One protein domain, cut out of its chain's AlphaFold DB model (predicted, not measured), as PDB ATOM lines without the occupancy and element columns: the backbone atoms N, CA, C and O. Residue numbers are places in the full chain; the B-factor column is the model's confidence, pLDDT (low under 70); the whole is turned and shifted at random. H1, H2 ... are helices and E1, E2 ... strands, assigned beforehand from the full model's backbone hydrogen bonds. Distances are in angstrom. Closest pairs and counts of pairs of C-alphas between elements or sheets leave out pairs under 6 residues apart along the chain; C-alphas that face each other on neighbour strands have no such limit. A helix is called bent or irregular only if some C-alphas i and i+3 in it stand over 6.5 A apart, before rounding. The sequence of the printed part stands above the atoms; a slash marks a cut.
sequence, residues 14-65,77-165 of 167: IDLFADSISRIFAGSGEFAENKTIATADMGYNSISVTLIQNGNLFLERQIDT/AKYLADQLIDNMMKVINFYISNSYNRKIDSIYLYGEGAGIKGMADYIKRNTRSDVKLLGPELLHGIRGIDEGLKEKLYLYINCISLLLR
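What this domain is: This is residues 14 to 65 and 77 to 165 of the 167 residues of an uncharacterized protein of Clostridiaceae bacterium (UniProt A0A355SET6). A twisted sheet of five strands makes the core, with helices over both faces: long H2 and shorter H4 cover one, H1 and H6 the other, in three layers. H3 stands at the sheet's level, and small H5 lies off the sheet, near H6, at the end of a long loop from E5. The printed part has 141 residues, with six named helices and five named strands in the order H1 E1 E2 E3 H2 E4 H3 H4 E5 H5 H6; the class is mixed, helices and strands. The mixed sheet runs E3 E2 E1 E4 E5. The whole is compact and rounded, with a radius of gyration of the C-alphas of 14.2 A and spans of 40 by 33 by 28 A.

How they stand to each other: E1, residues 36 to 42, E2, 46 to 53, and E3, 56 to 64, form a meander, each strand the antiparallel neighbour of the one before. N 39 and O 50 are 2.8 A apart, and N 49 and O 61 2.8 A. E4, residues 106 to 110, is parallel to E1, with N 40 and O 108 at 2.8 A, and to E5, residues 131 to 133, with N 132 and O 107 at 2.8 A. E4, H3 (112 to 115), H4 (119 to 127) and E5 form a strand-helix-strand unit, parallel neighbour strands with helices between, whose crossover is right-handed. H2, residues 77 to 97, lies over E3, E2 and E1 at a height over the sheet of 9.3 A. It touches H4 at a steep tilt of 45 degrees, the same way; the closest C-alphas, of Ile 85 and Ile 123, are 6.5 A apart. H4 lies over E5 at a height of 8.6 A. On the opposite face, H1, residues 17 to 27, lies over E2 at a height of 8.0 A. H6, residues 153 to 163, stands up from the sheet and is about perpendicular to H1, at 89 degrees; they touch, closest at the C-alphas of Ser 20 and Ser 161, 4.9 A. H6 is irregular: C-alphas 155 and 158 are 7.8 A apart. H5, residues 147 to 151, is close to H6 but not clearly touching, closest at the C-alphas of Leu 149 and Tyr 156, 7.8 A. Each O i to N i+4 pair is within hydrogen-bond range in H2, H4 and H5, against 5 of 7 in H1 and 4 of 7 in H6; H3 is too short for one.

Where its parts are: H1 begins at C-alpha 17 (-7.557, 42.033, 22.941) and is 15.6 A long. E1, E2 and E3 measure 19.6, 22.9 and 24.0 A, H2 29.8 A, E4 13.4 A and H4 12.1 A. H6, 13.8 A, ends at C-alpha 163 (-0.285, 43.271, 31.810).

The domain as a whole: The C-alphas farthest apart, of Tyr 100 and Asp 146, are 43.1 A apart. Residues 66 to 76 are not printed; C-alphas 65 and 77 are 13.2 A apart across the cut. The link from E5 to H5, 13 residues, is long. Mean pLDDT of the printed part is 87.3; residues 65 and 100 are under 70.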
ATOM      1  N   ILE A  14     -10.391  39.016  32.942       90.50
ATOM      2  CA  ILE A  14     -10.643  38.530  31.586       90.50
ATOM      3  C   ILE A  14     -10.807  39.795  30.753       90.50
ATOM      4  O   ILE A  14     -11.468  40.730  31.207       90.50
ATOM      5  N   ASP A  15     -10.180  39.839  29.584       91.19
ATOM      6  CA  ASP A  15     -10.129  41.046  28.768       91.19
ATOM      7  C   ASP A  15     -10.375  40.758  27.290       91.19
ATOM      8  O   ASP A  15     -10.266  39.615  26.845       91.19
ATOM      9  N   LEU A  16     -10.665  41.824  26.551       90.00
ATOM     10  CA  LEU A  16     -10.716  41.842  25.099       90.00
ATOM     11  C   LEU A  16      -9.365  42.321  24.560       90.00
ATOM     12  O   LEU A  16      -8.799  43.301  25.056       90.00
ATOM     13  N   PHE A  17      -8.843  41.652  23.531       90.25
ATOM     14  CA  PHE A  17      -7.557  42.033  22.941       90.25
ATOM     15  C   PHE A  17      -7.595  43.447  22.356       90.25
ATOM     16  O   PHE A  17      -6.661  44.207  22.597       90.25
ATOM     17  N   ALA A  18      -8.695  43.840  21.705       91.31
ATOM     18  CA  ALA A  18      -8.872  45.184  21.157       91.31
ATOM     19  C   ALA A  18      -8.835  46.307  22.210       91.31
ATOM     20  O   ALA A  18      -8.251  47.364  21.971       91.31
ATOM     21  N   ASP A  19      -9.405  46.073  23.393       91.62
ATOM     22  CA  ASP A  19      -9.325  47.028  24.507       91.62
ATOM     23  C   ASP A  19      -7.942  47.001  25.177       91.62
ATOM     24  O   ASP A  19      -7.443  47.989  25.715       91.62
ATOM     25  N   SER A  20      -7.271  45.854  25.124       91.56
ATOM     26  CA  SER A  20      -5.922  45.731  25.654       91.56
ATOM     27  C   SER A  20      -4.911  46.478  24.796       91.56
ATOM     28  O   SER A  20      -4.114  47.258  25.323       91.56
ATOM     29  N   ILE A  21      -4.963  46.294  23.477       91.31
ATOM     30  CA  ILE A  21      -4.072  46.977  22.543       91.31
ATOM     31  C   ILE A  21      -4.302  48.494  22.561       91.31
ATOM     32  O   ILE A  21      -3.322  49.236  22.559       91.31
ATOM     33  N   SER A  22      -5.544  48.981  22.694       92.00
ATOM     34  CA  SER A  22      -5.808  50.426  22.788       92.00
ATOM     35  C   SER A  22      -5.101  51.082  23.975       92.00
ATOM     36  O   SER A  22      -4.576  52.184  23.829       92.00
ATOM     37  N   ARG A  23      -4.962  50.386  25.114       90.06
ATOM     38  CA  ARG A  23      -4.212  50.899  26.276       90.06
ATOM     39  C   ARG A  23      -2.729  51.127  26.003       90.06
ATOM     40  O   ARG A  23      -2.150  52.027  26.608       90.06
ATOM     41  N   ILE A  24      -2.113  50.355  25.106       89.50
ATOM     42  CA  ILE A  24      -0.721  50.596  24.697       89.50
ATOM     43  C   ILE A  24      -0.621  51.943  23.981       89.50
ATOM     44  O   ILE A  24       0.226  52.763  24.327       89.50
ATOM     45  N   PHE A  25      -1.531  52.204  23.042       89.31
ATOM     46  CA  PHE A  25      -1.575  53.469  22.308       89.31
ATOM     47  C   PHE A  25      -1.979  54.654  23.197       89.31
ATOM     48  O   PHE A  25      -1.447  55.748  23.050       89.31
ATOM     49  N   ALA A  26      -2.863  54.454  24.175       87.50
ATOM     50  CA  ALA A  26      -3.160  55.487  25.167       87.50
ATOM     51  C   ALA A  26      -1.931  55.829  26.031       87.50
ATOM     52  O   ALA A  26      -1.712  56.989  26.378       87.50
ATOM     53  N   GLY A  27      -1.123  54.823  26.383       82.12
ATOM     54  CA  GLY A  27       0.055  54.979  27.238       82.12
ATOM     55  C   GLY A  27       1.270  55.614  26.557       82.12
ATOM     56  O   GLY A  27       2.135  56.144  27.253       82.12
ATOM     57  N   SER A  28       1.342  55.599  25.225       77.94
ATOM     58  CA  SER A  28       2.512  56.076  24.477       77.94
ATOM     59  C   SER A  28       2.578  57.593  24.267       77.94
ATOM     60  O   SER A  28       3.594  58.101  23.792       77.94
ATOM     61  N   GLY A  29       1.547  58.340  24.678       71.94
ATOM     62  CA  GLY A  29       1.510  59.810  24.690       71.94
ATOM     63  C   GLY A  29       1.322  60.448  23.310       71.94
ATOM     64  O   GLY A  29       0.443  61.286  23.144       71.94
ATOM     65  N   GLU A  30       2.072  60.006  22.299       73.25
ATOM     66  CA  GLU A  30       1.953  60.471  20.904       73.25
ATOM     67  C   GLU A  30       0.585  60.133  20.282       73.25
ATOM     68  O   GLU A  30       0.090  60.851  19.415       73.25
ATOM     69  N   PHE A  31      -0.048  59.056  20.750       75.38
ATOM     70  CA  PHE A  31      -1.267  58.491  20.166       75.38
ATOM     71  C   PHE A  31      -2.517  58.731  21.027       75.38
ATOM     72  O   PHE A  31      -3.611  58.276  20.680       75.38
ATOM     73  N   ALA A  32      -2.360  59.454  22.140       70.25
ATOM     74  CA  ALA A  32      -3.426  59.711  23.099       70.25
ATOM     75  C   ALA A  32      -4.410  60.794  22.621       70.25
ATOM     76  O   ALA A  32      -5.595  60.716  22.937       70.25
ATOM     77  N   GLU A  33      -3.964  61.769  21.820       77.69
ATOM     78  CA  GLU A  33      -4.794  62.910  21.412       77.69
ATOM     79  C   GLU A  33      -4.770  63.157  19.900       77.69
ATOM     80  O   GLU A  33      -3.718  63.176  19.268       77.69
ATOM     81  N   ASN A  34      -5.952  63.398  19.322       82.38
ATOM     82  CA  ASN A  34      -6.165  63.777  17.919       82.38
ATOM     83  C   ASN A  34      -5.565  62.809  16.888       82.38
ATOM     84  O   ASN A  34      -5.220  63.210  15.773       82.38
ATOM     85  N   LYS A  35      -5.461  61.529  17.255       89.44
ATOM     86  CA  LYS A  35      -4.946  60.463  16.398       89.44
ATOM     87  C   LYS A  35      -5.971  59.360  16.238       89.44
ATOM     88  O   LYS A  35      -6.593  58.929  17.210       89.44
ATOM     89  N   THR A  36      -6.134  58.895  15.002       92.69
ATOM     90  CA  THR A  36      -6.833  57.641  14.722       92.69
ATOM     91  C   THR A  36      -5.852  56.639  14.144       92.69
ATOM     92  O   THR A  36      -5.260  56.865  13.090       92.69
ATOM     93  N   ILE A  37      -5.710  55.513  14.827       93.56
ATOM     94  CA  ILE A  37      -4.789  54.442  14.482       93.56
ATOM     95  C   ILE A  37      -5.597  53.223  14.080       93.56
ATOM     96  O   ILE A  37      -6.550  52.855  14.761       93.56
ATOM     97  N   ALA A  38      -5.214  52.593  12.975       94.62
ATOM     98  CA  ALA A  38      -5.669  51.247  12.674       94.62
ATOM     99  C   ALA A  38      -4.597  50.257  13.123       94.62
ATOM    100  O   ALA A  38      -3.405  50.497  12.951       94.62
ATOM    101  N   THR A  39      -5.002  49.124  13.670       94.62
ATOM    102  CA  THR A  39      -4.096  48.017  13.959       94.62
ATOM    103  C   THR A  39      -4.619  46.760  13.289       94.62
ATOM    104  O   THR A  39      -5.832  46.555  13.303       94.62
ATOM    105  N   ALA A  40      -3.739  45.917  12.760       93.75
ATOM    106  CA  ALA A  40      -4.104  44.620  12.212       93.75
ATOM    107  C   ALA A  40      -3.369  43.489  12.945       93.75
ATOM    108  O   ALA A  40      -2.142  43.416  12.864       93.75
ATOM    109  N   ASP A  41      -4.124  42.624  13.628       92.19
ATOM    110  CA  ASP A  41      -3.633  41.342  14.141       92.19
ATOM    111  C   ASP A  41      -3.657  40.330  12.999       92.19
ATOM    112  O   ASP A  41      -4.718  40.013  12.461       92.19
ATOM    113  N   MET A  42      -2.489  39.838  12.609       89.38
ATOM    114  CA  MET A  42      -2.308  38.792  11.612       89.38
ATOM    115  C   MET A  42      -2.060  37.460  12.317       89.38
ATOM    116  O   MET A  42      -0.965  36.890  12.244       89.38
ATOM    117  N   GLY A  43      -3.076  37.004  13.046       84.81
ATOM    118  CA  GLY A  43      -3.078  35.721  13.730       84.81
ATOM    119  C   GLY A  43      -3.194  34.540  12.766       84.81
ATOM    120  O   GLY A  43      -3.387  34.699  11.563       84.81
ATOM    121  N   TYR A  44      -3.091  33.331  13.317       80.00
ATOM    122  CA  TYR A  44      -3.124  32.101  12.527       80.00
ATOM    123  C   TYR A  44      -4.509  31.832  11.920       80.00
ATOM    124  O   TYR A  44      -4.634  31.709  10.717       80.00
ATOM    125  N   ASN A  45      -5.575  31.783  12.724       80.06
ATOM    126  CA  ASN A  45      -6.916  31.411  12.231       80.06
ATOM    127  C   ASN A  45      -7.816  32.596  11.876       80.06
ATOM    128  O   ASN A  45      -8.893  32.421  11.302       80.06
ATOM    129  N   SER A  46      -7.405  33.799  12.256       83.56
ATOM    130  CA  SER A  46      -8.193  34.998  12.049       83.56
ATOM    131  C   SER A  46      -7.296  36.213  11.977       83.56
ATOM    132  O   SER A  46      -6.284  36.294  12.675       83.56
ATOM    133  N   ILE A  47      -7.755  37.187  11.210       86.75
ATOM    134  CA  ILE A  47      -7.205  38.529  11.176       86.75
ATOM    135  C   ILE A  47      -8.168  39.450  11.915       86.75
ATOM    136  O   ILE A  47      -9.370  39.385  11.673       86.75
ATOM    137  N   SER A  48      -7.678  40.341  12.772       90.44
ATOM    138  CA  SER A  48      -8.517  41.399  13.344       90.44
ATOM    139  C   SER A  48      -8.020  42.770  12.919       90.44
ATOM    140  O   SER A  48      -6.822  43.011  12.819       90.44
ATOM    141  N   VAL A  49      -8.948  43.682  12.640       93.00
ATOM    142  CA  VAL A  49      -8.661  45.090  12.379       93.00
ATOM    143  C   VAL A  49      -9.327  45.905  13.470       93.00
ATOM    144  O   VAL A  49     -10.550  45.889  13.605       93.00
ATOM    145  N   THR A  50      -8.523  46.631  14.236       94.62
ATOM    146  CA  THR A  50      -8.990  47.491  15.324       94.62
ATOM    147  C   THR A  50      -8.723  48.946  14.976       94.62
ATOM    148  O   THR A  50      -7.617  49.302  14.578       94.62
ATOM    149  N   LEU A  51      -9.734  49.795  15.120       94.38
ATOM    150  CA  LEU A  51      -9.607  51.243  15.055       94.38
ATOM    151  C   LEU A  51      -9.554  51.803  16.472       94.38
ATOM    152  O   LEU A  51     -10.437  51.540  17.289       94.38
ATOM    153  N   ILE A  52      -8.532  52.605  16.730       94.00
ATOM    154  CA  ILE A  52      -8.284  53.279  17.999       94.00
ATOM    155  C   ILE A  52      -8.342  54.777  17.727       94.00
ATOM    156  O   ILE A  52      -7.611  55.278  16.876       94.00
ATOM    157  N   GLN A  53      -9.197  55.497  18.440       91.62
ATOM    158  CA  GLN A  53      -9.341  56.944  18.325       91.62
ATOM    159  C   GLN A  53      -9.019  57.592  19.668       91.62
ATOM    160  O   GLN A  53      -9.648  57.274  20.676       91.62
ATOM    161  N   ASN A  54      -8.055  58.517  19.678       89.56
ATOM    162  CA  ASN A  54      -7.620  59.231  20.884       89.56
ATOM    163  C   ASN A  54      -7.305  58.255  22.035       89.56
ATOM    164  O   ASN A  54      -7.881  58.350  23.117       89.56
ATOM    165  N   GLY A  55      -6.501  57.225  21.751       88.50
ATOM    166  CA  GLY A  55      -6.158  56.161  22.703       88.50
ATOM    167  C   GLY A  55      -7.288  55.187  23.082       88.50
ATOM    168  O   GLY A  55      -7.037  54.240  23.821       88.50
ATOM    169  N   ASN A  56      -8.514  55.362  22.588       90.00
ATOM    170  CA  ASN A  56      -9.663  54.531  22.960       90.00
ATOM    171  C   ASN A  56     -10.090  53.607  21.820       90.00
ATOM    172  O   ASN A  56     -10.046  53.987  20.651       90.00
ATOM    173  N   LEU A  57     -10.543  52.399  22.160       93.25
ATOM    174  CA  LEU A  57     -11.150  51.483  21.198       93.25
ATOM    175  C   LEU A  57     -12.387  52.136  20.562       93.25
ATOM    176  O   LEU A  57     -13.322  52.516  21.265       93.25
ATOM    177  N   PHE A  58     -12.397  52.250  19.235       92.31
ATOM    178  CA  PHE A  58     -13.539  52.762  18.477       92.31
ATOM    179  C   PHE A  58     -14.353  51.627  17.848       92.31
ATOM    180  O   PHE A  58     -15.576  51.593  17.952       92.31
ATOM    181  N   LEU A  59     -13.670  50.701  17.172       92.12
ATOM    182  CA  LEU A  59     -14.282  49.565  16.491       92.12
ATOM    183  C   LEU A  59     -13.258  48.441  16.372       92.12
ATOM    184  O   LEU A  59     -12.097  48.698  16.072       92.12
ATOM    185  N   GLU A  60     -13.710  47.204  16.505       92.44
ATOM    186  CA  GLU A  60     -12.960  46.021  16.099       92.44
ATOM    187  C   GLU A  60     -13.772  45.248  15.061       92.44
ATOM    188  O   GLU A  60     -15.000  45.148  15.148       92.44
ATOM    189  N   ARG A  61     -13.077  44.685  14.077       89.69
ATOM    190  CA  ARG A  61     -13.625  43.680  13.174       89.69
ATOM    191  C   ARG A  61     -12.674  42.499  13.103       89.69
ATOM    192  O   ARG A  61     -11.570  42.637  12.585       89.69
ATOM    193  N   GLN A  62     -13.139  41.341  13.549       88.81
ATOM    194  CA  GLN A  62     -12.483  40.069  13.280       88.81
ATOM    195  C   GLN A  62     -12.947  39.526  11.925       88.81
ATOM    196  O   GLN A  62     -14.112  39.661  11.540       88.81
ATOM    197  N   ILE A  63     -12.013  38.943  11.188       82.50
ATOM    198  CA  ILE A  63     -12.231  38.210   9.954       82.50
ATOM    199  C   ILE A  63     -11.652  36.820  10.164       82.50
ATOM    200  O   ILE A  63     -10.440  36.661  10.325       82.50
ATOM    201  N   ASP A  64     -12.518  35.819  10.128       79.56
ATOM    202  CA  ASP A  64     -12.077  34.437  10.044       79.56
ATOM    203  C   ASP A  64     -11.480  34.219   8.661       79.56
ATOM    204  O   ASP A  64     -12.153  34.381   7.640       79.56
ATOM    205  N   THR A  65     -10.195  33.888   8.617       68.62
ATOM    206  CA  THR A  65      -9.516  33.618   7.348       68.62
ATOM    207  C   THR A  65      -9.807  32.211   6.840       68.62
ATOM    208  O   THR A  65      -9.521  31.930   5.681       68.62
ATOM    209  N   ALA A  77       2.061  34.539  -0.033       71.12
ATOM    210  CA  ALA A  77       1.924  35.594   0.986       71.12
ATOM    211  C   ALA A  77       1.190  36.854   0.475       71.12
ATOM    212  O   ALA A  77       0.597  37.602   1.249       71.12
ATOM    213  N   LYS A  78       1.197  37.057  -0.847       77.81
ATOM    214  CA  LYS A  78       0.427  38.073  -1.556       77.81
ATOM    215  C   LYS A  78      -1.087  37.923  -1.376       77.81
ATOM    216  O   LYS A  78      -1.730  38.915  -1.081       77.81
ATOM    217  N   TYR A  79      -1.653  36.721  -1.511       78.00
ATOM    218  CA  TYR A  79      -3.099  36.512  -1.347       78.00
ATOM    219  C   TYR A  79      -3.560  36.896   0.059       78.00
ATOM    220  O   TYR A  79      -4.557  37.592   0.224       78.00
ATOM    221  N   LEU A  80      -2.792  36.495   1.072       74.12
ATOM    222  CA  LEU A  80      -3.053  36.861   2.461       74.12
ATOM    223  C   LEU A  80      -2.989  38.373   2.662       74.12
ATOM    224  O   LEU A  80      -3.854  38.956   3.313       74.12
ATOM    225  N   ALA A  81      -1.984  39.012   2.065       79.94
ATOM    226  CA  ALA A  81      -1.857  40.457   2.095       79.94
ATOM    227  C   ALA A  81      -3.042  41.146   1.397       79.94
ATOM    228  O   ALA A  81      -3.567  42.115   1.933       79.94
ATOM    229  N   ASP A  82      -3.498  40.630   0.254       84.75
ATOM    230  CA  ASP A  82      -4.647  41.152  -0.491       84.75
ATOM    231  C   ASP A  82      -5.943  41.021   0.326       84.75
ATOM    232  O   ASP A  82      -6.669  42.000   0.481       84.75
ATOM    233  N   GLN A  83      -6.193  39.860   0.947       79.44
ATOM    234  CA  GLN A  83      -7.340  39.666   1.847       79.44
ATOM    235  C   GLN A  83      -7.297  40.621   3.041       79.44
ATOM    236  O   GLN A  83      -8.312  41.215   3.413       79.44
ATOM    237  N   LEU A  84      -6.124  40.790   3.648       83.19
ATOM    238  CA  LEU A  84      -5.938  41.736   4.736       83.19
ATOM    239  C   LEU A  84      -6.216  43.174   4.274       83.19
ATOM    240  O   LEU A  84      -6.960  43.889   4.944       83.19
ATOM    241  N   ILE A  85      -5.667  43.590   3.128       88.44
ATOM    242  CA  ILE A  85      -5.883  44.921   2.542       88.44
ATOM    243  C   ILE A  85      -7.369  45.161   2.301       88.44
ATOM    244  O   ILE A  85      -7.897  46.162   2.781       88.44
ATOM    245  N   ASP A  86      -8.059  44.241   1.632       87.19
ATOM    246  CA  ASP A  86      -9.482  44.381   1.328       87.19
ATOM    247  C   ASP A  86     -10.314  44.565   2.598       87.19
ATOM    248  O   ASP A  86     -11.216  45.406   2.659       87.19
ATOM    249  N   ASN A  87     -10.008  43.797   3.643       83.88
ATOM    250  CA  ASN A  87     -10.737  43.875   4.899       83.88
ATOM    251  C   ASN A  87     -10.397  45.128   5.712       83.88
ATOM    252  O   ASN A  87     -11.314  45.788   6.207       83.88
ATOM    253  N   MET A  88      -9.119  45.509   5.794       88.38
ATOM    254  CA  MET A  88      -8.709  46.777   6.402       88.38
ATOM    255  C   MET A  88      -9.393  47.950   5.710       88.38
ATOM    256  O   MET A  88      -9.992  48.790   6.378       88.38
ATOM    257  N   MET A  89      -9.383  47.983   4.377       88.81
ATOM    258  CA  MET A  89      -9.983  49.074   3.616       88.81
ATOM    259  C   MET A  89     -11.498  49.138   3.798       88.81
ATOM    260  O   MET A  89     -12.034  50.235   3.896       88.81
ATOM    261  N   LYS A  90     -12.209  48.010   3.937       88.50
ATOM    262  CA  LYS A  90     -13.645  48.023   4.288       88.50
ATOM    263  C   LYS A  90     -13.899  48.705   5.636       88.50
ATOM    264  O   LYS A  90     -14.811  49.522   5.738       88.50
ATOM    265  N   VAL A  91     -13.101  48.384   6.655       88.69
ATOM    266  CA  VAL A  91     -13.226  48.969   8.004       88.69
ATOM    267  C   VAL A  91     -12.863  50.456   7.996       88.69
ATOM    268  O   VAL A  91     -13.604  51.281   8.528       88.69
ATOM    269  N   ILE A  92     -11.760  50.808   7.337       88.38
ATOM    270  CA  ILE A  92     -11.284  52.187   7.209       88.38
ATOM    271  C   ILE A  92     -12.287  53.039   6.421       88.38
ATOM    272  O   ILE A  92     -12.638  54.133   6.861       88.38
ATOM    273  N   ASN A  93     -12.805  52.540   5.297       89.75
ATOM    274  CA  ASN A  93     -13.772  53.268   4.478       89.75
ATOM    275  C   ASN A  93     -15.084  53.502   5.226       89.75
ATOM    276  O   ASN A  93     -15.607  54.610   5.170       89.75
ATOM    277  N   PHE A  94     -15.574  52.505   5.973       88.94
ATOM    278  CA  PHE A  94     -16.732  52.671   6.856       88.94
ATOM    279  C   PHE A  94     -16.501  53.767   7.909       88.94
ATOM    280  O   PHE A  94     -17.388  54.569   8.203       88.94
ATOM    281  N   TYR A  95     -15.297  53.830   8.478       86.75
ATOM    282  CA  TYR A  95     -14.953  54.864   9.447       86.75
ATOM    283  C   TYR A  95     -14.911  56.266   8.831       86.75
ATOM    284  O   TYR A  95     -15.474  57.197   9.416       86.75
ATOM    285  N   ILE A  96     -14.265  56.413   7.668       87.50
ATOM    286  CA  ILE A  96     -14.103  57.694   6.966       87.50
ATOM    287  C   ILE A  96     -15.448  58.196   6.431       87.50
ATOM    288  O   ILE A  96     -15.756  59.376   6.579       87.50
ATOM    289  N   SER A  97     -16.292  57.318   5.879       86.88
ATOM    290  CA  SER A  97     -17.591  57.709   5.313       86.88
ATOM    291  C   SER A  97     -18.537  58.340   6.333       86.88
ATOM    292  O   SER A  97     -19.434  59.089   5.961       86.88
ATOM    293  N   ASN A  98     -18.336  58.062   7.622       78.00
ATOM    294  CA  ASN A  98     -19.193  58.565   8.688       78.00
ATOM    295  C   ASN A  98     -18.938  60.038   9.052       78.00
ATOM    296  O   ASN A  98     -19.735  60.609   9.796       78.00
ATOM    297  N   SER A  99     -17.852  60.681   8.592       74.69
ATOM    298  CA  SER A  99     -17.610  62.122   8.810       74.69
ATOM    299  C   SER A  99     -16.532  62.689   7.877       74.69
ATOM    300  O   SER A  99     -15.453  62.120   7.760       74.69
ATOM    301  N   TYR A 100     -16.756  63.894   7.338       61.00
ATOM    302  CA  TYR A 100     -15.859  64.564   6.376       61.00
ATOM    303  C   TYR A 100     -14.419  64.828   6.853       61.00
ATOM    304  O   TYR A 100     -13.552  65.070   6.020       61.00
ATOM    305  N   ASN A 101     -14.146  64.795   8.162       74.00
ATOM    306  CA  ASN A 101     -12.834  65.139   8.725       74.00
ATOM    307  C   ASN A 101     -12.112  63.953   9.391       74.00
ATOM    308  O   ASN A 101     -11.225  64.140  10.223       74.00
ATOM    309  N   ARG A 102     -12.520  62.718   9.077       82.94
ATOM    310  CA  ARG A 102     -11.870  61.510   9.595       82.94
ATOM    311  C   ARG A 102     -10.762  61.052   8.660       82.94
ATOM    312  O   ARG A 102     -10.950  60.952   7.453       82.94
ATOM    313  N   LYS A 103      -9.621  60.713   9.247       87.50
ATOM    314  CA  LYS A 103      -8.494  60.067   8.575       87.50
ATOM    315  C   LYS A 103      -7.894  59.021   9.501       87.50
ATOM    316  O   LYS A 103      -8.093  59.094  10.711       87.50
ATOM    317  N   ILE A 104      -7.156  58.086   8.925       91.00
ATOM    318  CA  ILE A 104      -6.274  57.189   9.666       91.00
ATOM    319  C   ILE A 104      -4.867  57.772   9.572       91.00
ATOM    320  O   ILE A 104      -4.390  58.038   8.470       91.00
ATOM    321  N   ASP A 105      -4.229  58.021  10.713       92.19
ATOM    322  CA  ASP A 105      -2.879  58.583  10.769       92.19
ATOM    323  C   ASP A 105      -1.821  57.532  10.421       92.19
ATOM    324  O   ASP A 105      -0.871  57.827   9.700       92.19
ATOM    325  N   SER A 106      -2.002  56.306  10.913       92.81
ATOM    326  CA  SER A 106      -1.102  55.185  10.643       92.81
ATOM    327  C   SER A 106      -1.768  53.836  10.907       92.81
ATOM    328  O   SER A 106      -2.751  53.742  11.646       92.81
ATOM    329  N   ILE A 107      -1.189  52.792  10.321       94.62
ATOM    330  CA  ILE A 107      -1.582  51.393  10.455       94.62
ATOM    331  C   ILE A 107      -0.440  50.624  11.131       94.62
ATOM    332  O   ILE A 107       0.685  50.645  10.637       94.62
ATOM    333  N   TYR A 108      -0.724  49.921  12.225       95.25
ATOM    334  CA  TYR A 108       0.239  49.059  12.916       95.25
ATOM    335  C   TYR A 108      -0.093  47.584  12.705       95.25
ATOM    336  O   TYR A 108      -1.203  47.145  12.991       95.25
ATOM    337  N   LEU A 109       0.871  46.807  12.225       94.75
ATOM    338  CA  LEU A 109       0.728  45.369  12.011       94.75
ATOM    339  C   LEU A 109       1.346  44.602  13.178       94.75
ATOM    340  O   LEU A 109       2.441  44.941  13.626       94.75
ATOM    341  N   TYR A 110       0.676  43.557  13.645       95.06
ATOM    342  CA  TYR A 110       1.197  42.636  14.651       95.06
ATOM    343  C   TYR A 110       0.645  41.221  14.428       95.06
ATOM    344  O   TYR A 110      -0.115  40.997  13.491       95.06
ATOM    345  N   GLY A 111       1.076  40.250  15.230       91.19
ATOM    346  CA  GLY A 111       0.805  38.830  14.997       91.19
ATOM    347  C   GLY A 111       1.826  38.172  14.063       91.19
ATOM    348  O   GLY A 111       2.711  38.825  13.506       91.19
ATOM    349  N   GLU A 112       1.734  36.853  13.906       86.50
ATOM    350  CA  GLU A 112       2.725  36.054  13.171       86.50
ATOM    351  C   GLU A 112       2.850  36.483  11.702       86.50
ATOM    352  O   GLU A 112       3.958  36.692  11.202       86.50
ATOM    353  N   GLY A 113       1.719  36.719  11.029       85.94
ATOM    354  CA  GLY A 113       1.702  37.130   9.625       85.94
ATOM    355  C   GLY A 113       2.310  38.516   9.374       85.94
ATOM    356  O   GLY A 113       2.775  38.787   8.265       85.94
ATOM    357  N   ALA A 114       2.381  39.380  10.393       90.38
ATOM    358  CA  ALA A 114       2.992  40.702  10.268       90.38
ATOM    359  C   ALA A 114       4.518  40.625  10.105       90.38
ATOM    360  O   ALA A 114       5.117  41.511   9.492       90.38
ATOM    361  N   GLY A 115       5.141  39.550  10.600       89.00
ATOM    362  CA  GLY A 115       6.580  39.302  10.480       89.00
ATOM    363  C   GLY A 115       7.032  38.845   9.087       89.00
ATOM    364  O   GLY A 115       8.235  38.741   8.839       89.00
ATOM    365  N   ILE A 116       6.105  38.576   8.158       88.31
ATOM    366  CA  ILE A 116       6.446  38.149   6.797       88.31
ATOM    367  C   ILE A 116       7.235  39.261   6.088       88.31
ATOM    368  O   ILE A 116       6.788  40.404   5.963       88.31
ATOM    369  N   LYS A 117       8.423  38.919   5.573       86.81
ATOM    370  CA  LYS A 117       9.312  39.869   4.891       86.81
ATOM    371  C   LYS A 117       8.584  40.575   3.740       86.81
ATOM    372  O   LYS A 117       8.106  39.931   2.809       86.81
ATOM    373  N   GLY A 118       8.555  41.907   3.785       87.69
ATOM    374  CA  GLY A 118       7.919  42.749   2.766       87.69
ATOM    375  C   GLY A 118       6.401  42.915   2.913       87.69
ATOM    376  O   GLY A 118       5.810  43.609   2.089       87.69
ATOM    377  N   MET A 119       5.769  42.337   3.945       88.81
ATOM    378  CA  MET A 119       4.329  42.474   4.206       88.81
ATOM    379  C   MET A 119       3.926  43.932   4.453       88.81
ATOM    380  O   MET A 119       3.061  44.466   3.758       88.81
ATOM    381  N   ALA A 120       4.603  44.608   5.388       91.94
ATOM    382  CA  ALA A 120       4.346  46.016   5.690       91.94
ATOM    383  C   ALA A 120       4.515  46.907   4.447       91.94
ATOM    384  O   ALA A 120       3.643  47.722   4.148       91.94
ATOM    385  N   ASP A 121       5.581  46.692   3.669       92.38
ATOM    386  CA  ASP A 121       5.830  47.429   2.425       92.38
ATOM    387  C   ASP A 121       4.752  47.166   1.369       92.38
ATOM    388  O   ASP A 121       4.332  48.079   0.654       92.38
ATOM    389  N   TYR A 122       4.292  45.918   1.255       90.62
ATOM    390  CA  TYR A 122       3.229  45.545   0.332       90.62
ATOM    391  C   TYR A 122       1.921  46.260   0.681       90.62
ATOM    392  O   TYR A 122       1.317  46.892  -0.185       90.62
ATOM    393  N   ILE A 123       1.518  46.236   1.950       90.62
ATOM    394  CA  ILE A 123       0.307  46.918   2.420       90.62
ATOM    395  C   ILE A 123       0.452  48.434   2.259       90.62
ATOM    396  O   ILE A 123      -0.470  49.086   1.768       90.62
ATOM    397  N   LYS A 124       1.618  49.004   2.583       93.50
ATOM    398  CA  LYS A 124       1.913  50.438   2.422       93.50
ATOM    399  C   LYS A 124       1.720  50.903   0.981       93.50
ATOM    400  O   LYS A 124       1.043  51.901   0.739       93.50
ATOM    401  N   ARG A 125       2.258  50.155   0.010       91.44
ATOM    402  CA  ARG A 125       2.113  50.472  -1.422       91.44
ATOM    403  C   ARG A 125       0.659  50.422  -1.892       91.44
ATOM    404  O   ARG A 125       0.246  51.296  -2.648       91.44
ATOM    405  N   ASN A 126      -0.105  49.428  -1.442       89.12
ATOM    406  CA  ASN A 126      -1.481  49.216  -1.895       89.12
ATOM    407  C   ASN A 126      -2.504  50.136  -1.208       89.12
ATOM    408  O   ASN A 126      -3.490  50.523  -1.826       89.12
ATOM    409  N   THR A 127      -2.264  50.532   0.044       86.19
ATOM    410  CA  THR A 127      -3.186  51.385   0.822       86.19
ATOM    411  C   THR A 127      -2.837  52.872   0.774       86.19
ATOM    412  O   THR A 127      -3.652  53.698   1.181       86.19
ATOM    413  N   ARG A 128      -1.622  53.231   0.327       84.38
ATOM    414  CA  ARG A 128      -1.056  54.595   0.413       84.38
ATOM    415  C   ARG A 128      -1.106  55.190   1.830       84.38
ATOM    416  O   ARG A 128      -1.098  56.407   1.989       84.38
ATOM    417  N   SER A 129      -1.168  54.332   2.845       87.81
ATOM    418  CA  SER A 129      -1.217  54.704   4.260       87.81
ATOM    419  C   SER A 129       0.153  54.513   4.903       87.81
ATOM    420  O   SER A 129       0.978  53.744   4.403       87.81
ATOM    421  N   ASP A 130       0.421  55.194   6.018       92.44
ATOM    422  CA  ASP A 130       1.643  54.933   6.777       92.44
ATOM    423  C   ASP A 130       1.498  53.625   7.559       92.44
ATOM    424  O   ASP A 130       0.767  53.566   8.542       92.44
ATOM    425  N   VAL A 131       2.151  52.562   7.088       94.75
ATOM    426  CA  VAL A 131       2.078  51.218   7.679       94.75
ATOM    427  C   VAL A 131       3.396  50.897   8.375       94.75
ATOM    428  O   VAL A 131       4.462  51.052   7.774       94.75
ATOM    429  N   LYS A 132       3.319  50.425   9.622       94.12
ATOM    430  CA  LYS A 132       4.462  50.059  10.467       94.12
ATOM    431  C   LYS A 132       4.257  48.669  11.061       94.12
ATOM    432  O   LYS A 132       3.137  48.299  11.407       94.12
ATOM    433  N   LEU A 133       5.337  47.903  11.195       94.62
ATOM    434  CA  LEU A 133       5.340  46.746  12.089       94.62
ATOM    435  C   LEU A 133       5.351  47.264  13.528       94.62
ATOM    436  O   LEU A 133       6.049  48.233  13.817       94.62
ATOM    437  N   LEU A 134       4.584  46.637  14.414       93.38
ATOM    438  CA  LEU A 134       4.513  47.045  15.807       93.38
ATOM    439  C   LEU A 134       5.863  46.849  16.505       93.38
ATOM    440  O   LEU A 134       6.341  45.720  16.640       93.38
ATOM    441  N   GLY A 135       6.449  47.955  16.960       90.88
ATOM    442  CA  GLY A 135       7.778  47.982  17.549       90.88
ATOM    443  C   GLY A 135       7.847  48.625  18.940       90.88
ATOM    444  O   GLY A 135       6.840  49.081  19.502       90.88
ATOM    445  N   PRO A 136       9.052  48.618  19.539       88.12
ATOM    446  CA  PRO A 136       9.290  49.052  20.914       88.12
ATOM    447  C   PRO A 136       9.012  50.538  21.164       88.12
ATOM    448  O   PRO A 136       8.892  50.930  22.324       88.12
ATOM    449  N   GLU A 137       8.848  51.355  20.124       86.00
ATOM    450  CA  GLU A 137       8.404  52.747  20.233       86.00
ATOM    451  C   GLU A 137       7.054  52.892  20.952       86.00
ATOM    452  O   GLU A 137       6.778  53.924  21.556       86.00
ATOM    453  N   LEU A 138       6.222  51.846  20.963       83.69
ATOM    454  CA  LEU A 138       4.944  51.862  21.675       83.69
ATOM    455  C   LEU A 138       5.058  51.490  23.162       83.69
ATOM    456  O   LEU A 138       4.086  51.623  23.901       83.69
ATOM    457  N   LEU A 139       6.228  51.050  23.636       81.75
ATOM    458  CA  LEU A 139       6.434  50.598  25.018       81.75
ATOM    459  C   LEU A 139       6.815  51.725  25.988       81.75
ATOM    460  O   LEU A 139       7.430  51.481  27.030       81.75
ATOM    461  N   HIS A 140       6.473  52.972  25.667       78.06
ATOM    462  CA  HIS A 140       6.788  54.120  26.512       78.06
ATOM    463  C   HIS A 140       6.256  53.928  27.941       78.06
ATOM    464  O   HIS A 140       5.083  53.650  28.174       78.06
ATOM    465  N   GLY A 141       7.154  54.059  28.919       75.69
ATOM    466  CA  GLY A 141       6.826  53.880  30.335       75.69
ATOM    467  C   GLY A 141       6.764  52.423  30.813       75.69
ATOM    468  O   GLY A 141       6.617  52.204  32.017       75.69
ATOM    469  N   ILE A 142       6.941  51.436  29.929       82.06
ATOM    470  CA  ILE A 142       7.008  50.017  30.295       82.06
ATOM    471  C   ILE A 142       8.470  49.631  30.526       82.06
ATOM    472  O   ILE A 142       9.335  49.821  29.673       82.06
ATOM    473  N   ARG A 143       8.767  49.102  31.717       82.81
ATOM    474  CA  ARG A 143      10.118  48.695  32.137       82.81
ATOM    475  C   ARG A 143      10.205  47.176  32.261       82.81
ATOM    476  O   ARG A 143       9.194  46.516  32.465       82.81
ATOM    477  N   GLY A 144      11.426  46.642  32.201       84.00
ATOM    478  CA  GLY A 144      11.684  45.213  32.421       84.00
ATOM    479  C   GLY A 144      11.430  44.316  31.206       84.00
ATOM    480  O   GLY A 144      11.335  43.107  31.371       84.00
ATOM    481  N   ILE A 145      11.325  44.897  30.009       85.75
ATOM    482  CA  ILE A 145      11.267  44.162  28.740       85.75
ATOM    483  C   ILE A 145      12.702  44.008  28.228       85.75
ATOM    484  O   ILE A 145      13.386  45.014  28.012       85.75
ATOM    485  N   ASP A 146      13.160  42.767  28.070       89.56
ATOM    486  CA  ASP A 146      14.478  42.452  27.517       89.56
ATOM    487  C   ASP A 146      14.541  42.707  26.001       89.56
ATOM    488  O   ASP A 146      13.516  42.792  25.324       89.56
ATOM    489  N   GLU A 147      15.752  42.837  25.455       88.38
ATOM    490  CA  GLU A 147      15.953  43.146  24.031       88.38
ATOM    491  C   GLU A 147      15.380  42.070  23.096       88.38
ATOM    492  O   GLU A 147      14.778  42.405  22.077       88.38
ATOM    493  N   GLY A 148      15.466  40.787  23.466       89.56
ATOM    494  CA  GLY A 148      14.921  39.701  22.651       89.56
ATOM    495  C   GLY A 148      13.397  39.769  22.533       89.56
ATOM    496  O   GLY A 148      12.833  39.487  21.471       89.56
ATOM    497  N   LEU A 149      12.721  40.199  23.601       88.88
ATOM    498  CA  LEU A 149      11.284  40.456  23.584       88.88
ATOM    499  C   LEU A 149      10.928  41.718  22.784       88.88
ATOM    500  O   LEU A 149       9.914  41.715  22.086       88.88
ATOM    501  N   LYS A 150      11.752  42.776  22.828       89.31
ATOM    502  CA  LYS A 150      11.537  43.995  22.021       89.31
ATOM    503  C   LYS A 150      11.600  43.714  20.520       89.31
ATOM    504  O   LYS A 150      10.744  44.196  19.783       89.31
ATOM    505  N   GLU A 151      12.561  42.909  20.071       89.56
ATOM    506  CA  GLU A 151      12.696  42.521  18.657       89.56
ATOM    507  C   GLU A 151      11.492  41.719  18.143       89.56
ATOM    508  O   GLU A 151      11.145  41.768  16.964       89.56
ATOM    509  N   LYS A 152      10.834  40.981  19.041       91.50
ATOM    510  CA  LYS A 152       9.671  40.138  18.742       91.50
ATOM    511  C   LYS A 152       8.371  40.723  19.277       91.50
ATOM    512  O   LYS A 152       7.396  39.993  19.451       91.50
ATOM    513  N   LEU A 153       8.339  42.028  19.542       91.81
ATOM    514  CA  LEU A 153       7.223  42.646  20.244       91.81
ATOM    515  C   LEU A 153       5.884  42.416  19.535       91.81
ATOM    516  O   LEU A 153       4.889  42.097  20.183       91.81
ATOM    517  N   TYR A 154       5.886  42.502  18.206       93.81
ATOM    518  CA  TYR A 154       4.723  42.241  17.362       93.81
ATOM    519  C   TYR A 154       4.087  40.853  17.588       93.81
ATOM    520  O   TYR A 154       2.893  40.704  17.357       93.81
ATOM    521  N   LEU A 155       4.827  39.849  18.079       93.44
ATOM    522  CA  LEU A 155       4.283  38.521  18.407       93.44
ATOM    523  C   LEU A 155       3.616  38.473  19.787       93.44
ATOM    524  O   LEU A 155       2.672  37.718  19.999       93.44
ATOM    525  N   TYR A 156       4.117  39.259  20.740       92.12
ATOM    526  CA  TYR A 156       3.743  39.156  22.156       92.12
ATOM    527  C   TYR A 156       2.898  40.325  22.655       92.12
ATOM    528  O   TYR A 156       2.568  40.387  23.842       92.12
ATOM    529  N   ILE A 157       2.525  41.248  21.769       91.38
ATOM    530  CA  ILE A 157       1.852  42.480  22.165       91.38
ATOM    531  C   ILE A 157       0.519  42.226  22.871       91.38
ATOM    532  O   ILE A 157       0.228  42.896  23.855       91.38
ATOM    533  N   ASN A 158      -0.231  41.199  22.461       90.50
ATOM    534  CA  ASN A 158      -1.475  40.787  23.116       90.50
ATOM    535  C   ASN A 158      -1.250  40.354  24.573       90.50
ATOM    536  O   ASN A 158      -2.066  40.637  25.445       90.50
ATOM    537  N   CYS A 159      -0.123  39.709  24.874       90.06
ATOM    538  CA  CYS A 159       0.222  39.331  26.243       90.06
ATOM    539  C   CYS A 159       0.656  40.551  27.063       90.06
ATOM    540  O   CYS A 159       0.238  40.716  28.207       90.06
ATOM    541  N   ILE A 160       1.484  41.417  26.478       89.81
ATOM    542  CA  ILE A 160       1.998  42.617  27.150       89.81
ATOM    543  C   ILE A 160       0.860  43.601  27.442       89.81
ATOM    544  O   ILE A 160       0.799  44.168  28.529       89.81
ATOM    545  N   SER A 161      -0.083  43.751  26.517       89.56
ATOM    546  CA  SER A 161      -1.228  44.653  26.636       89.56
ATOM    547  C   SER A 161      -2.178  44.279  27.783       89.56
ATOM    548  O   SER A 161      -2.728  45.156  28.459       89.56
ATOM    549  N   LEU A 162      -2.313  42.979  28.072       90.50
ATOM    550  CA  LEU A 162      -3.044  42.468  29.234       90.50
ATOM    551  C   LEU A 162      -2.374  42.864  30.557       90.50
ATOM    552  O   LEU A 162      -3.065  43.185  31.523       90.50
ATOM    553  N   LEU A 163      -1.037  42.884  30.608       88.88
ATOM    554  CA  LEU A 163      -0.285  43.271  31.810       88.88
ATOM    555  C   LEU A 163      -0.443  44.757  32.157       88.88
ATOM    556  O   LEU A 163      -0.238  45.143  33.306       88.88
ATOM    557  N   LEU A 164      -0.840  45.587  31.190       87.38
ATOM    558  CA  LEU A 164      -1.080  47.017  31.399       87.38
ATOM    559  C   LEU A 164      -2.443  47.321  32.026       87.38
ATOM    560  O   LEU A 164      -2.738  48.484  32.312       87.38
ATOM    561  N   ARG A 165      -3.279  46.305  32.266       86.81
ATOM    562  CA  ARG A 165      -4.558  46.485  32.952       86.81
ATOM    563  C   ARG A 165      -4.327  46.918  34.402       86.81
ATOM    564  O   ARG A 165      -3.805  46.163  35.223       86.81
TER     565      ARG A 165